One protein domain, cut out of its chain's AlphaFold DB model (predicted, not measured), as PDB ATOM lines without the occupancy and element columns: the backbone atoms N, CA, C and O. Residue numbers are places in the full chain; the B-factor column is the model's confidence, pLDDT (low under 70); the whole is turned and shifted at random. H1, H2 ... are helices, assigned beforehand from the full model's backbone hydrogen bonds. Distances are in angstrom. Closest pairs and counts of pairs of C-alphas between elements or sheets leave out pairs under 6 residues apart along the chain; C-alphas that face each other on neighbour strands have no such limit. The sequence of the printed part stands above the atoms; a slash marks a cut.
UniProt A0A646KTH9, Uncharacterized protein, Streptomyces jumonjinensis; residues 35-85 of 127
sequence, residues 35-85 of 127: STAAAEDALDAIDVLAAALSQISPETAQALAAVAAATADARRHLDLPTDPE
ATOM      1  N   SER A  35     -59.804  49.303  46.420       94.56
ATOM      2  CA  SER A  35     -60.082  47.921  46.040       94.56
ATOM      3  C   SER A  35     -58.844  47.059  46.302       94.56
ATOM      4  O   SER A  35     -57.733  47.579  46.397       94.56
ATOM      5  N   THR A  36     -59.030  45.740  46.383       94.75
ATOM      6  CA  THR A  36     -57.931  44.763  46.479       94.75
ATOM      7  C   THR A  36     -56.887  44.989  45.384       94.75
ATOM      8  O   THR A  36     -55.714  45.148  45.694       94.75
ATOM      9  N   ALA A  37     -57.331  45.110  44.128       94.94
ATOM     10  CA  ALA A  37     -56.447  45.345  42.986       94.94
ATOM     11  C   ALA A  37     -55.693  46.681  43.095       94.94
ATOM     12  O   ALA A  37     -54.493  46.725  42.874       94.94
ATOM     13  N   ALA A  38     -56.363  47.762  43.511       95.25
ATOM     14  CA  ALA A  38     -55.699  49.059  43.661       95.25
ATOM     15  C   ALA A  38     -54.631  49.048  44.769       95.25
ATOM     16  O   ALA A  38     -53.601  49.706  44.638       95.25
ATOM     17  N   ALA A  39     -54.871  48.319  45.864       95.75
ATOM     18  CA  ALA A  39     -53.883  48.153  46.927       95.75
ATOM     19  C   ALA A  39     -52.691  47.295  46.470       95.75
ATOM     20  O   ALA A  39     -51.552  47.626  46.789       95.75
ATOM     21  N   GLU A  40     -52.949  46.230  45.707       95.44
ATOM     22  CA  GLU A  40     -51.920  45.384  45.094       95.44
ATOM     23  C   GLU A  40     -51.039  46.181  44.123       95.44
ATOM     24  O   GLU A  40     -49.828  46.240  44.330       95.44
ATOM     25  N   ASP A  41     -51.642  46.901  43.171       95.81
ATOM     26  CA  ASP A  41     -50.931  47.743  42.199       95.81
ATOM     27  C   ASP A  41     -50.071  48.819  42.891       95.81
ATOM     28  O   ASP A  41     -48.951  49.118  42.468       95.81
ATOM     29  N   ALA A  42     -50.578  49.415  43.977       96.56
ATOM     30  CA  ALA A  42     -49.834  50.409  44.745       96.56
ATOM     31  C   ALA A  42     -48.614  49.798  45.456       96.56
ATOM     32  O   ALA A  42     -47.549  50.420  45.489       96.56
ATOM     33  N   LEU A  43     -48.748  48.591  46.012       96.81
ATOM     34  CA  LEU A  43     -47.638  47.876  46.646       96.81
ATOM     35  C   LEU A  43     -46.610  47.404  45.606       96.81
ATOM     36  O   LEU A  43     -45.415  47.592  45.833       96.81
ATOM     37  N   ASP A  44     -47.051  46.908  44.445       96.06
ATOM     38  CA  ASP A  44     -46.174  46.565  43.316       96.06
ATOM     39  C   ASP A  44     -45.359  47.777  42.854       96.06
ATOM     40  O   ASP A  44     -44.147  47.685  42.649       96.06
ATOM     41  N   ALA A  45     -45.998  48.945  42.734       96.88
ATOM     42  CA  ALA A  45     -45.309  50.173  42.359       96.88
ATOM     43  C   ALA A  45     -44.212  50.551  43.372       96.88
ATOM     44  O   ALA A  45     -43.119  50.958  42.967       96.88
ATOM     45  N   ILE A  46     -44.465  50.387  44.678       97.31
ATOM     46  CA  ILE A  46     -43.461  50.621  45.728       97.31
ATOM     47  C   ILE A  46     -42.292  49.639  45.584       97.31
ATOM     48  O   ILE A  46     -41.137  50.073  45.606       97.31
ATOM     49  N   ASP A  47     -42.576  48.350  45.392       96.06
ATOM     50  CA  ASP A  47     -41.559  47.304  45.242       96.06
ATOM     51  C   ASP A  47     -40.674  47.553  44.005       96.06
ATOM     52  O   ASP A  47     -39.441  47.520  44.093       96.06
ATOM     53  N   VAL A  48     -41.277  47.914  42.866       96.81
ATOM     54  CA  VAL A  48     -40.562  48.260  41.624       96.81
ATOM     55  C   VAL A  48     -39.665  49.486  41.811       96.81
ATOM     56  O   VAL A  48     -38.508  49.484  41.376       96.81
ATOM     57  N   LEU A  49     -40.162  50.540  42.468       96.88
ATOM     58  CA  LEU A  49     -39.379  51.750  42.726       96.88
ATOM     59  C   LEU A  49     -38.227  51.481  43.703       96.88
ATOM     60  O   LEU A  49     -37.109  51.955  43.476       96.88
ATOM     61  N   ALA A  50     -38.456  50.685  44.750       96.25
ATOM     62  CA  ALA A  50     -37.417  50.275  45.688       96.25
ATOM     63  C   ALA A  50     -36.330  49.430  44.997       96.25
ATOM     64  O   ALA A  50     -35.134  49.670  45.197       96.25
ATOM     65  N   ALA A  51     -36.718  48.498  44.122       95.12
ATOM     66  CA  ALA A  51     -35.783  47.711  43.324       95.12
ATOM     67  C   ALA A  51     -34.950  48.591  42.373       95.12
ATOM     68  O   ALA A  51     -33.738  48.401  42.254       95.12
ATOM     69  N   ALA A  52     -35.562  49.595  41.734       95.25
ATOM     70  CA  ALA A  52     -34.852  50.537  40.870       95.25
ATOM     71  C   ALA A  52     -33.834  51.388  41.651       95.25
ATOM     72  O   ALA A  52     -32.679  51.512  41.238       95.25
ATOM     73  N   LEU A  53     -34.226  51.933  42.805       94.88
ATOM     74  CA  LEU A  53     -33.350  52.746  43.655       94.88
ATOM     75  C   LEU A  53     -32.203  51.934  44.274       94.88
ATOM     76  O   LEU A  53     -31.105  52.457  44.460       94.88
ATOM     77  N   SER A  54     -32.417  50.644  44.537       95.75
ATOM     78  CA  SER A  54     -31.380  49.745  45.062       95.75
ATOM     79  C   SER A  54     -30.179  49.593  44.120       95.75
ATOM     80  O   SER A  54     -29.088  49.248  44.564       95.75
ATOM     81  N   GLN A  55     -30.330  49.919  42.831       93.94
ATOM     82  CA  GLN A  55     -29.233  49.893  41.857       93.94
ATOM     83  C   GLN A  55     -28.239  51.058  42.020       93.94
ATOM     84  O   GLN A  55     -27.177  51.039  41.399       93.94
ATOM     85  N   ILE A  56     -28.551  52.067  42.846       93.25
ATOM     86  CA  ILE A  56     -27.675  53.226  43.081       93.25
ATOM     87  C   ILE A  56     -26.389  52.813  43.805       93.25
ATOM     88  O   ILE A  56     -25.296  53.231  43.418       93.25
ATOM     89  N   SER A  57     -26.514  52.040  44.886       93.62
ATOM     90  CA  SER A  57     -25.382  51.559  45.683       93.62
ATOM     91  C   SER A  57     -25.797  50.405  46.606       93.62
ATOM     92  O   SER A  57     -26.975  50.318  46.966       93.62
ATOM     93  N   PRO A  58     -24.855  49.550  47.048       93.75
ATOM     94  CA  PRO A  58     -25.134  48.509  48.039       93.75
ATOM     95  C   PRO A  58     -25.719  49.055  49.348       93.75
ATOM     96  O   PRO A  58     -26.606  48.435  49.929       93.75
ATOM     97  N   GLU A  59     -25.270  50.228  49.794       95.50
ATOM     98  CA  GLU A  59     -25.787  50.893  50.991       95.50
ATOM     99  C   GLU A  59     -27.250  51.324  50.804       95.50
ATOM    100  O   GLU A  59     -28.067  51.160  51.710       95.50
ATOM    101  N   THR A  60     -27.605  51.822  49.613       94.12
ATOM    102  CA  THR A  60     -28.999  52.129  49.252       94.12
ATOM    103  C   THR A  60     -29.852  50.863  49.218       94.12
ATOM    104  O   THR A  60     -30.941  50.862  49.785       94.12
ATOM    105  N   ALA A  61     -29.355  49.778  48.620       95.88
ATOM    106  CA  ALA A  61     -30.053  48.493  48.607       95.88
ATOM    107  C   ALA A  61     -30.295  47.960  50.028       95.88
ATOM    108  O   ALA A  61     -31.402  47.536  50.360       95.88
ATOM    109  N   GLN A  62     -29.286  48.043  50.900       96.38
ATOM    110  CA  GLN A  62     -29.410  47.633  52.295       96.38
ATOM    111  C   GLN A  62     -30.445  48.476  53.051       96.38
ATOM    112  O   GLN A  62     -31.228  47.928  53.825       96.38
ATOM    113  N   ALA A  63     -30.478  49.791  52.818       96.12
ATOM    114  CA  ALA A  63     -31.481  50.667  53.415       96.12
ATOM    115  C   ALA A  63     -32.906  50.348  52.917       96.12
ATOM    116  O   ALA A  63     -33.853  50.379  53.702       96.12
ATOM    117  N   LEU A  64     -33.061  50.003  51.634       97.38
ATOM    118  CA  LEU A  64     -34.356  49.703  51.015       97.38
ATOM    119  C   LEU A  64     -34.879  48.289  51.300       97.38
ATOM    120  O   LEU A  64     -36.070  48.049  51.116       97.38
ATOM    121  N   ALA A  65     -34.061  47.377  51.830       94.69
ATOM    122  CA  ALA A  65     -34.522  46.052  52.256       94.69
ATOM    123  C   ALA A  65     -35.675  46.122  53.282       94.69
ATOM    124  O   ALA A  65     -36.569  45.277  53.282       94.69
ATOM    125  N   ALA A  66     -35.696  47.162  54.125       95.69
ATOM    126  CA  ALA A  66     -36.792  47.402  55.061       95.69
ATOM    127  C   ALA A  66     -38.119  47.744  54.357       95.69
ATOM    128  O   ALA A  66     -39.180  47.400  54.873       95.69
ATOM    129  N   VAL A  67     -38.070  48.381  53.181       95.88
ATOM    130  CA  VAL A  67     -39.263  48.697  52.379       95.88
ATOM    131  C   VAL A  67     -39.880  47.412  51.839       95.88
ATOM    132  O   VAL A  67     -41.067  47.199  52.049       95.88
ATOM    133  N   ALA A  68     -39.069  46.520  51.263       93.00
ATOM    134  CA  ALA A  68     -39.535  45.216  50.778       93.00
ATOM    135  C   ALA A  68     -40.138  44.352  51.906       93.00
ATOM    136  O   ALA A  68     -41.146  43.671  51.730       93.00
ATOM    137  N   ALA A  69     -39.549  44.397  53.106       94.94
ATOM    138  CA  ALA A  69     -40.122  43.717  54.266       94.94
ATOM    139  C   ALA A  69     -41.477  44.323  54.681       94.94
ATOM    140  O   ALA A  69     -42.403  43.585  55.020       94.94
ATOM    141  N   ALA A  70     -41.600  45.653  54.642       97.06
ATOM    142  CA  ALA A  70     -42.826  46.360  54.990       97.06
ATOM    143  C   ALA A  70     -43.953  46.126  53.969       97.06
ATOM    144  O   ALA A  70     -45.095  45.921  54.376       97.06
ATOM    145  N   THR A  71     -43.658  46.099  52.667       96.69
ATOM    146  CA  THR A  71     -44.654  45.786  51.628       96.69
ATOM    147  C   THR A  71     -45.120  44.335  51.725       96.69
ATOM    148  O   THR A  71     -46.322  44.080  51.673       96.69
ATOM    149  N   ALA A  72     -44.217  43.385  51.992       95.12
ATOM    150  CA  ALA A  72     -44.584  41.991  52.247       95.12
ATOM    151  C   ALA A  72     -45.460  41.821  53.505       95.12
ATOM    152  O   ALA A  72     -46.346  40.965  53.544       95.12
ATOM    153  N   ASP A  73     -45.221  42.609  54.555       97.31
ATOM    154  CA  ASP A  73     -46.075  42.637  55.747       97.31
ATOM    155  C   ASP A  73     -47.451  43.247  55.459       97.31
ATOM    156  O   ASP A  73     -48.471  42.651  55.809       97.31
ATOM    157  N   ALA A  74     -47.499  44.362  54.726       96.56
ATOM    158  CA  ALA A  74     -48.745  44.988  54.296       96.56
ATOM    159  C   ALA A  74     -49.606  44.036  53.450       96.56
ATOM    160  O   ALA A  74     -50.801  43.903  53.713       96.56
ATOM    161  N   ARG A  75     -49.005  43.304  52.499       96.88
ATOM    162  CA  ARG A  75     -49.708  42.280  51.706       96.88
ATOM    163  C   ARG A  75     -50.332  41.208  52.589       96.88
ATOM    164  O   ARG A  75     -51.512  40.909  52.437       96.88
ATOM    165  N   ARG A  76     -49.579  40.687  53.565       96.38
ATOM    166  CA  ARG A  76     -50.089  39.697  54.532       96.38
ATOM    167  C   ARG A  76     -51.251  40.245  55.359       96.38
ATOM    168  O   ARG A  76     -52.220  39.530  55.587       96.38
ATOM    169  N   HIS A  77     -51.179  41.503  55.788       96.50
ATOM    170  CA  HIS A  77     -52.262  42.152  56.528       96.50
ATOM    171  C   HIS A  77     -53.531  42.373  55.696       96.50
ATOM    172  O   HIS A  77     -54.624  42.399  56.259       96.50
ATOM    173  N   LEU A  78     -53.386  42.519  54.380       94.75
ATOM    174  CA  LEU A  78     -54.481  42.741  53.437       94.75
ATOM    175  C   LEU A  78     -54.979  41.450  52.762       94.75
ATOM    176  O   LEU A  78     -55.855  41.533  51.905       94.75
ATOM    177  N   ASP A  79     -54.441  40.283  53.143       95.44
ATOM    178  CA  ASP A  79     -54.702  38.984  52.496       95.44
ATOM    179  C   ASP A  79     -54.435  39.007  50.975       95.44
ATOM    180  O   ASP A  79     -55.140  38.397  50.173       95.44
ATOM    181  N   LEU A  80     -53.410  39.766  50.569       92.56
ATOM    182  CA  LEU A  80     -52.973  39.894  49.182       92.56
ATOM    183  C   LEU A  80     -51.928  38.830  48.833       92.56
ATOM    184  O   LEU A  80     -51.129  38.440  49.695       92.56
ATOM    185  N   PRO A  81     -51.861  38.405  47.560       85.31
ATOM    186  CA  PRO A  81     -50.776  37.558  47.102       85.31
ATOM    187  C   PRO A  81     -49.432  38.277  47.281       85.31
ATOM    188  O   PRO A  81     -49.225  39.415  46.855       85.31
ATOM    189  N   THR A  82     -48.495  37.595  47.929       76.62
ATOM    190  CA  THR A  82     -47.064  37.876  47.802       76.62
ATOM    191  C   THR A  82     -46.563  37.067  46.621       76.62
ATOM    192  O   THR A  82     -46.584  35.835  46.694       76.62
ATOM    193  N   ASP A  83     -46.147  37.734  45.544       67.19
ATOM    194  CA  ASP A  83     -45.485  37.051  44.435       67.19
ATOM    195  C   ASP A  83     -44.301  36.242  44.998       67.19
ATOM    196  O   ASP A  83     -43.548  36.759  45.836       67.19
ATOM    197  N   PRO A  84     -44.137  34.959  44.633       52.81
ATOM    198  CA  PRO A  84     -42.935  34.241  45.003       52.81
ATOM    199  C   PRO A  84     -41.728  34.952  44.380       52.81
ATOM    200  O   PRO A  84     -41.707  35.199  43.176       52.81
ATOM    201  N   GLU A  85     -40.720  35.241  45.216       49.91
ATOM    202  CA  GLU A  85     -39.326  35.502  44.816       49.91
ATOM    203  C   GLU A  85     -39.015  34.750  43.516       49.91
ATOM    204  O   GLU A  85     -39.352  33.560  43.449       49.91
TER     205      GLU A  85
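Overview. This is residues 35 to 85 of the 127 residues of an uncharacterized protein of Streptomyces jumonjinensis (UniProt A0A646KTH9). Look for a helical hairpin: two long helices, H1 then H2, side by side and running opposite ways, joined by a tight turn at one end. After H2, residues 78 to 85 make a tail that folds back along the pair's length. The printed part has 51 residues with these two named helices and no named strand, all helix in class. It is a rod spanning 34 by 15 by 15 A, only just compact, close to loose, with a radius of gyration of the C-alphas of 11.4 A.

Along the chain. Find C-alpha 36 at (-57.931, 44.763, 46.479); from there H1, residues 36 to 54, runs 27.1 A. H2, residues 58 to 77, runs 29.1 A to C-alpha 77 at (-52.262, 42.152, 56.528).

Arrangement. H1 and H2 touch, closest at the C-alphas of Ser 54 and Ala 61, 4.0 A apart. This helical hairpin has a shallow tilt of 12 degrees. Every O i to N i+4 pair is within hydrogen-bond range in H1, and 14 of 16 in H2.

Size, cuts and confidence. The C-alphas farthest apart, Ser 35 and Pro 58, are 35.0 A apart. The printed part has no cut. Residues 83 to 85 have pLDDT under 70.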